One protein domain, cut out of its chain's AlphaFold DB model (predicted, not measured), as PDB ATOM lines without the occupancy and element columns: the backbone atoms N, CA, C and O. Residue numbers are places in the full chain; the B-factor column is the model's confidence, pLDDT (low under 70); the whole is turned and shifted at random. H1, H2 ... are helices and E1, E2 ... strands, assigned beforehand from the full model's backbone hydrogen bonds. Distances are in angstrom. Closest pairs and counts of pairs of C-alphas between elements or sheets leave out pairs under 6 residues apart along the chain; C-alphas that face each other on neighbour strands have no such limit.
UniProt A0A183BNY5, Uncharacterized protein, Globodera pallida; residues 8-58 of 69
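Overview. This is residues 8 to 58 of the 69 residues of an uncharacterized protein of Globodera pallida (UniProt A0A183BNY5). A short helix, H1, sits at one end of the printed part and a small three-stranded meander sheet, E1, E2 and E3, makes the other end; between them winds a long stretch with no named element, residues 17 to 33, and the helix and the sheet do not pack together. The strands run roughly along the longest axis and H1 stands across it, with both faces of the sheet bare of any named helix. The printed part has 51 residues, with one named helix and three named strands in the order H1, E1, E2, E3; the sheet has the order E1, E2, E3 and is antiparallel throughout, and the class is mixed, helices and strands. The whole is extended, with a radius of gyration of the C-alphas of 16.4 A and spans of 48 by 21 by 13 A.

Arrangement. The printed part begins with H1, residues 8 to 16, in which every O i to N i+4 pair is within hydrogen-bond range. A long link of 17 residues runs from it to E1, residues 34 to 39. E1 forms a hairpin with E2, residues 44 to 49, through a tight link of 4 residues. These two are antiparallel neighbours at 167 degrees between their directions; the C-alphas of Phe 38 and Ser 45 face each other at 4.6 A, and N 37 and O 46 are within hydrogen-bond range at 2.9 A, as are N 48 and O 35 at 2.8 A. E2 forms a second hairpin with E3, residues 52 to 57, through a tight link of 2 residues. They are antiparallel at 162 degrees; the C-alphas of Arg 48 and Arg 53 face each other at 4.4 A, and N 49 and O 52 are within hydrogen-bond range at 2.8 A. The three strands form a meander, each the antiparallel neighbour of the one before, with E1 and E3 as edge strands and E2 as the inner strand. H1 is not on the sheet, with 0 pairs of C-alphas within 10 A, and it is apart from E2 and from E3.

Along the chain. H1 begins at C-alpha 8, (158.748, 180.349, 254.520), and is 12.1 A long from first to last C-alpha. E1 begins at C-alpha 34, (158.953, 200.452, 230.698), and is 16.6 A long. E2 is 16.5 A long, and E3, 17.1 A long, ends at C-alpha 57, (144.710, 196.738, 219.568).

Size, cuts and confidence. The two C-alphas farthest apart, those of Tyr 8 and Gln 41, are 48.0 A apart. The printed part has no cut, and the link from H1 to E1 is long. The mean pLDDT of the printed part is 91.1, and no printed residue is under 70.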
ATOM      1  N   TYR A   8     157.396 179.791 254.406       92.88
ATOM      2  CA  TYR A   8     158.748 180.349 254.520       92.88
ATOM      3  C   TYR A   8     159.011 181.466 253.508       92.88
ATOM      4  O   TYR A   8     159.648 182.454 253.856       92.88
ATOM      5  N   GLN A   9     158.477 181.352 252.288       90.75
ATOM      6  CA  GLN A   9     158.586 182.402 251.270       90.75
ATOM      7  C   GLN A   9     157.858 183.673 251.722       90.75
ATOM      8  O   GLN A   9     158.405 184.767 251.608       90.75
ATOM      9  N   ALA A  10     156.670 183.521 252.314       90.56
ATOM     10  CA  ALA A  10     155.916 184.635 252.883       90.56
ATOM     11  C   ALA A  10     156.686 185.333 254.020       90.56
ATOM     12  O   ALA A  10     156.821 186.555 254.019       90.56
ATOM     13  N   LYS A  11     157.241 184.557 254.967       92.44
ATOM     14  CA  LYS A  11     158.050 185.090 256.079       92.44
ATOM     15  C   LYS A  11     159.315 185.795 255.589       92.44
ATOM     16  O   LYS A  11     159.643 186.865 256.092       92.44
ATOM     17  N   PHE A  12     159.997 185.226 254.595       89.94
ATOM     18  CA  PHE A  12     161.176 185.834 253.985       89.94
ATOM     19  C   PHE A  12     160.844 187.166 253.306       89.94
ATOM     20  O   PHE A  12     161.540 188.151 253.533       89.94
ATOM     21  N   LEU A  13     159.763 187.224 252.523       90.31
ATOM     22  CA  LEU A  13     159.323 188.469 251.890       90.31
ATOM     23  C   LEU A  13     158.961 189.534 252.922       90.31
ATOM     24  O   LEU A  13     159.339 190.688 252.754       90.31
ATOM     25  N   HIS A  14     158.277 189.150 254.001       89.81
ATOM     26  CA  HIS A  14     157.955 190.079 255.078       89.81
ATOM     27  C   HIS A  14     159.215 190.666 255.722       89.81
ATOM     28  O   HIS A  14     159.297 191.877 255.891       89.81
ATOM     29  N   TYR A  15     160.211 189.827 256.017       89.88
ATOM     30  CA  TYR A  15     161.504 190.286 256.522       89.88
ATOM     31  C   TYR A  15     162.217 191.210 255.521       89.88
ATOM     32  O   TYR A  15     162.662 192.291 255.890       89.88
ATOM     33  N   ALA A  16     162.269 190.833 254.241       86.94
ATOM     34  CA  ALA A  16     162.899 191.639 253.196       86.94
ATOM     35  C   ALA A  16     162.246 193.026 253.057       86.94
ATOM     36  O   ALA A  16     162.939 194.021 252.862       86.94
ATOM     37  N   PHE A  17     160.925 193.114 253.222       88.50
ATOM     38  CA  PHE A  17     160.180 194.373 253.158       88.50
ATOM     39  C   PHE A  17     160.351 195.289 254.378       88.50
ATOM     40  O   PHE A  17     159.912 196.433 254.324       88.50
ATOM     41  N   GLN A  18     161.000 194.840 255.455       89.31
ATOM     42  CA  GLN A  18     161.415 195.731 256.549       89.31
ATOM     43  C   GLN A  18     162.695 196.515 256.208       89.31
ATOM     44  O   GLN A  18     163.040 197.465 256.907       89.31
ATOM     45  N   GLY A  19     163.406 196.122 255.146       84.94
ATOM     46  CA  GLY A  19     164.609 196.792 254.664       84.94
ATOM     47  C   GLY A  19     164.334 197.933 253.672       84.94
ATOM     48  O   GLY A  19     163.217 198.107 253.179       84.94
ATOM     49  N   PRO A  20     165.374 198.710 253.319       84.31
ATOM     50  CA  PRO A  20     165.250 199.812 252.364       84.31
ATOM     51  C   PRO A  20     165.123 199.347 250.903       84.31
ATOM     52  O   PRO A  20     164.874 200.170 250.027       84.31
ATOM     53  N   GLN A  21     165.317 198.052 250.625       81.12
ATOM     54  CA  GLN A  21     165.366 197.492 249.275       81.12
ATOM     55  C   GLN A  21     164.361 196.356 249.097       81.12
ATOM     56  O   GLN A  21     164.147 195.531 249.984       81.12
ATOM     57  N   ARG A  22     163.771 196.292 247.903       89.19
ATOM     58  CA  ARG A  22     162.883 195.204 247.481       89.19
ATOM     59  C   ARG A  22     163.692 193.979 247.043       89.19
ATOM     60  O   ARG A  22     164.899 194.047 246.834       89.19
ATOM     61  N   VAL A  23     163.009 192.857 246.813       89.88
ATOM     62  CA  VAL A  23     163.631 191.595 246.354       89.88
ATOM     63  C   VAL A  23     164.399 191.689 245.034       89.88
ATOM     64  O   VAL A  23     165.227 190.835 244.747       89.88
ATOM     65  N   ASP A  24     164.109 192.693 244.215       89.31
ATOM     66  CA  ASP A  24     164.781 192.962 242.948       89.31
ATOM     67  C   ASP A  24     165.778 194.128 243.036       89.31
ATOM     68  O   ASP A  24     166.209 194.636 242.006       89.31
ATOM     69  N   GLY A  25     166.148 194.541 244.256       89.19
ATOM     70  CA  GLY A  25     167.172 195.555 244.529       89.19
ATOM     71  C   GLY A  25     166.716 197.003 244.348       89.19
ATOM     72  O   GLY A  25     167.500 197.917 244.579       89.19
ATOM     73  N   ARG A  26     165.458 197.215 243.957       90.50
ATOM     74  CA  ARG A  26     164.892 198.540 243.681       90.50
ATOM     75  C   ARG A  26     164.413 199.239 244.945       90.50
ATOM     76  O   ARG A  26     164.025 198.578 245.920       90.50
ATOM     77  N   ALA A  27     164.386 200.567 244.890       90.69
ATOM     78  CA  ALA A  27     163.770 201.385 245.926       90.69
ATOM     79  C   ALA A  27     162.235 201.217 245.945       90.69
ATOM     80  O   ALA A  27     161.622 200.609 245.056       90.69
ATOM     81  N   TRP A  28     161.595 201.733 246.993       89.56
ATOM     82  CA  TRP A  28     160.145 201.618 247.186       89.56
ATOM     83  C   TRP A  28     159.327 202.431 246.178       89.56
ATOM     84  O   TRP A  28     158.239 202.009 245.787       89.56
ATOM     85  N   ASP A  29     159.878 203.549 245.729       91.06
ATOM     86  CA  ASP A  29     159.325 204.500 244.767       91.06
ATOM     87  C   ASP A  29     159.789 204.245 243.323       91.06
ATOM     88  O   ASP A  29     159.350 204.914 242.388       91.06
ATOM     89  N   GLU A  30     160.630 203.234 243.110       92.31
ATOM     90  CA  GLU A  30     161.181 202.913 241.801       92.31
ATOM     91  C   GLU A  30     160.302 201.891 241.053       92.31
ATOM     92  O   GLU A  30     160.059 200.757 241.501       92.31
ATOM     93  N   PHE A  31     159.832 202.274 239.862       92.69
ATOM     94  CA  PHE A  31     159.121 201.385 238.936       92.69
ATOM     95  C   PHE A  31     160.081 200.472 238.160       92.69
ATOM     96  O   PHE A  31     161.299 200.605 238.221       92.69
ATOM     97  N   ARG A  32     159.548 199.438 237.495       93.62
ATOM     98  CA  ARG A  32     160.359 198.613 236.578       93.62
ATOM     99  C   ARG A  32     160.532 199.374 235.270       93.62
ATOM    100  O   ARG A  32     159.697 200.220 234.960       93.62
ATOM    101  N   SER A  33     161.568 199.041 234.501       93.88
ATOM    102  CA  SER A  33     161.741 199.602 233.162       93.88
ATOM    103  C   SER A  33     160.476 199.392 232.325       93.88
ATOM    104  O   SER A  33     159.859 198.318 232.359       93.88
ATOM    105  N   VAL A  34     160.090 200.449 231.614       95.69
ATOM    106  CA  VAL A  34     158.953 200.452 230.698       95.69
ATOM    107  C   VAL A  34     159.490 200.565 229.283       95.69
ATOM    108  O   VAL A  34     160.166 201.532 228.947       95.69
ATOM    109  N   GLU A  35     159.167 199.579 228.458       96.00
ATOM    110  CA  GLU A  35     159.427 199.597 227.022       96.00
ATOM    111  C   GLU A  35     158.083 199.666 226.298       96.00
ATOM    112  O   GLU A  35     157.170 198.889 226.592       96.00
ATOM    113  N   VAL A  36     157.955 200.598 225.356       95.06
ATOM    114  CA  VAL A  36     156.759 200.755 224.524       95.06
ATOM    115  C   VAL A  36     157.165 200.531 223.079       95.06
ATOM    116  O   VAL A  36     158.084 201.181 222.585       95.06
ATOM    117  N   SER A  37     156.481 199.614 222.404       93.88
ATOM    118  CA  SER A  37     156.631 199.405 220.970       93.88
ATOM    119  C   SER A  37     155.283 199.491 220.274       93.88
ATOM    120  O   SER A  37     154.259 199.029 220.783       93.88
ATOM    121  N   PHE A  38     155.299 200.104 219.097       93.38
ATOM    122  CA  PHE A  38     154.138 200.205 218.231       93.38
ATOM    123  C   PHE A  38     154.460 199.552 216.896       93.38
ATOM    124  O   PHE A  38     155.448 199.907 216.251       93.38
ATOM    125  N   ASP A  39     153.630 198.593 216.507       91.31
ATOM    126  CA  ASP A  39     153.678 197.980 215.191       91.31
ATOM    127  C   ASP A  39     152.595 198.615 214.314       91.31
ATOM    128  O   ASP A  39     151.404 198.328 214.457       91.31
ATOM    129  N   GLN A  40     153.029 199.496 213.409       86.00
ATOM    130  CA  GLN A  40     152.154 200.196 212.466       86.00
ATOM    131  C   GLN A  40     151.480 199.256 211.465       86.00
ATOM    132  O   GLN A  40     150.380 199.550 211.012       86.00
ATOM    133  N   GLN A  41     152.120 198.144 211.097       84.44
ATOM    134  CA  GLN A  41     151.547 197.215 210.121       84.44
ATOM    135  C   GLN A  41     150.442 196.375 210.758       84.44
ATOM    136  O   GLN A  41     149.434 196.089 210.118       84.44
ATOM    137  N   ALA A  42     150.626 196.010 212.026       80.94
ATOM    138  CA  ALA A  42     149.660 195.222 212.778       80.94
ATOM    139  C   ALA A  42     148.612 196.064 213.533       80.94
ATOM    140  O   ALA A  42     147.686 195.481 214.086       80.94
ATOM    141  N   ASN A  43     148.741 197.398 213.591       86.50
ATOM    142  CA  ASN A  43     147.943 198.290 214.457       86.50
ATOM    143  C   ASN A  43     147.943 197.872 215.940       86.50
ATOM    144  O   ASN A  43     146.984 198.093 216.680       86.50
ATOM    145  N   VAL A  44     149.045 197.275 216.389       89.81
ATOM    146  CA  VAL A  44     149.176 196.715 217.734       89.81
ATOM    147  C   VAL A  44     150.176 197.534 218.537       89.81
ATOM    148  O   VAL A  44     151.300 197.793 218.106       89.81
ATOM    149  N   SER A  45     149.778 197.896 219.753       93.94
ATOM    150  CA  SER A  45     150.668 198.472 220.758       93.94
ATOM    151  C   SER A  45     151.066 197.399 221.767       93.94
ATOM    152  O   SER A  45     150.223 196.663 222.284       93.94
ATOM    153  N   ALA A  46     152.356 197.311 222.081       93.94
ATOM    154  CA  ALA A  46     152.869 196.445 223.133       93.94
ATOM    155  C   ALA A  46     153.613 197.272 224.185       93.94
ATOM    156  O   ALA A  46     154.520 198.043 223.878       93.94
ATOM    157  N   VAL A  47     153.246 197.074 225.448       96.12
ATOM    158  CA  VAL A  47     153.891 197.702 226.603       96.12
ATOM    159  C   VAL A  47     154.507 196.610 227.462       96.12
ATOM    160  O   VAL A  47     153.834 195.652 227.854       96.12
ATOM    161  N   ARG A  48     155.794 196.740 227.776       96.25
ATOM    162  CA  ARG A  48     156.521 195.813 228.640       96.25
ATOM    163  C   ARG A  48     156.972 196.527 229.908       96.25
ATOM    164  O   ARG A  48     157.795 197.429 229.853       96.25
ATOM    165  N   LEU A  49     156.448 196.088 231.052       95.81
ATOM    166  CA  LEU A  49     156.841 196.532 232.390       95.81
ATOM    167  C   LEU A  49     157.684 195.426 233.044       95.81
ATOM    168  O   LEU A  49     157.163 194.495 233.675       95.81
ATOM    169  N   GLY A  50     159.001 195.483 232.849       93.06
ATOM    170  CA  GLY A  50     159.938 194.428 233.241       93.06
ATOM    171  C   GLY A  50     159.628 193.063 232.601       93.06
ATOM    172  O   GLY A  50     159.968 192.801 231.446       93.06
ATOM    173  N   ARG A  51     159.001 192.158 233.368       93.12
ATOM    174  CA  ARG A  51     158.619 190.801 232.911       93.12
ATOM    175  C   ARG A  51     157.148 190.673 232.506       93.12
ATOM    176  O   ARG A  51     156.747 189.611 232.046       93.12
ATOM    177  N   THR A  52     156.356 191.727 232.668       95.75
ATOM    178  CA  THR A  52     154.950 191.747 232.258       95.75
ATOM    179  C   THR A  52     154.843 192.398 230.888       95.75
ATOM    180  O   THR A  52     155.320 193.515 230.712       95.75
ATOM    181  N   ARG A  53     154.217 191.714 229.925       95.06
ATOM    182  CA  ARG A  53     153.923 192.250 228.591       95.06
ATOM    183  C   ARG A  53     152.413 192.362 228.421       95.06
ATOM    184  O   ARG A  53     151.709 191.374 228.593       95.06
ATOM    185  N   VAL A  54     151.948 193.554 228.074       96.12
ATOM    186  CA  VAL A  54     150.558 193.848 227.724       96.12
ATOM    187  C   VAL A  54     150.523 194.194 226.243       96.12
ATOM    188  O   VAL A  54     151.373 194.940 225.763       96.12
ATOM    189  N   ILE A  55     149.571 193.614 225.520       95.31
ATOM    190  CA  ILE A  55     149.357 193.854 224.093       95.31
ATOM    191  C   ILE A  55     147.935 194.382 223.940       95.31
ATOM    192  O   ILE A  55     147.009 193.790 224.493       95.31
ATOM    193  N   CYS A  56     147.766 195.483 223.215       94.38
ATOM    194  CA  CYS A  56     146.460 196.041 222.895       94.38
ATOM    195  C   CYS A  56     146.357 196.415 221.412       94.38
ATOM    196  O   CYS A  56     147.326 196.848 220.789       94.38
ATOM    197  N   SER A  57     145.155 196.238 220.870       93.50
ATOM    198  CA  SER A  57     144.710 196.738 219.568       93.50
ATOM    199  C   SER A  57     143.446 197.561 219.809       93.50
ATOM    200  O   SER A  57     142.676 197.244 220.720       93.50
ATOM    201  N   ILE A  58     143.257 198.629 219.040       89.38
ATOM    202  CA  ILE A  58     142.044 199.447 219.073       89.38
ATOM    203  C   ILE A  58     141.428 199.380 217.683       89.38
ATOM    204  O   ILE A  58     142.047 199.793 216.706       89.38
TER     205      ILE A  58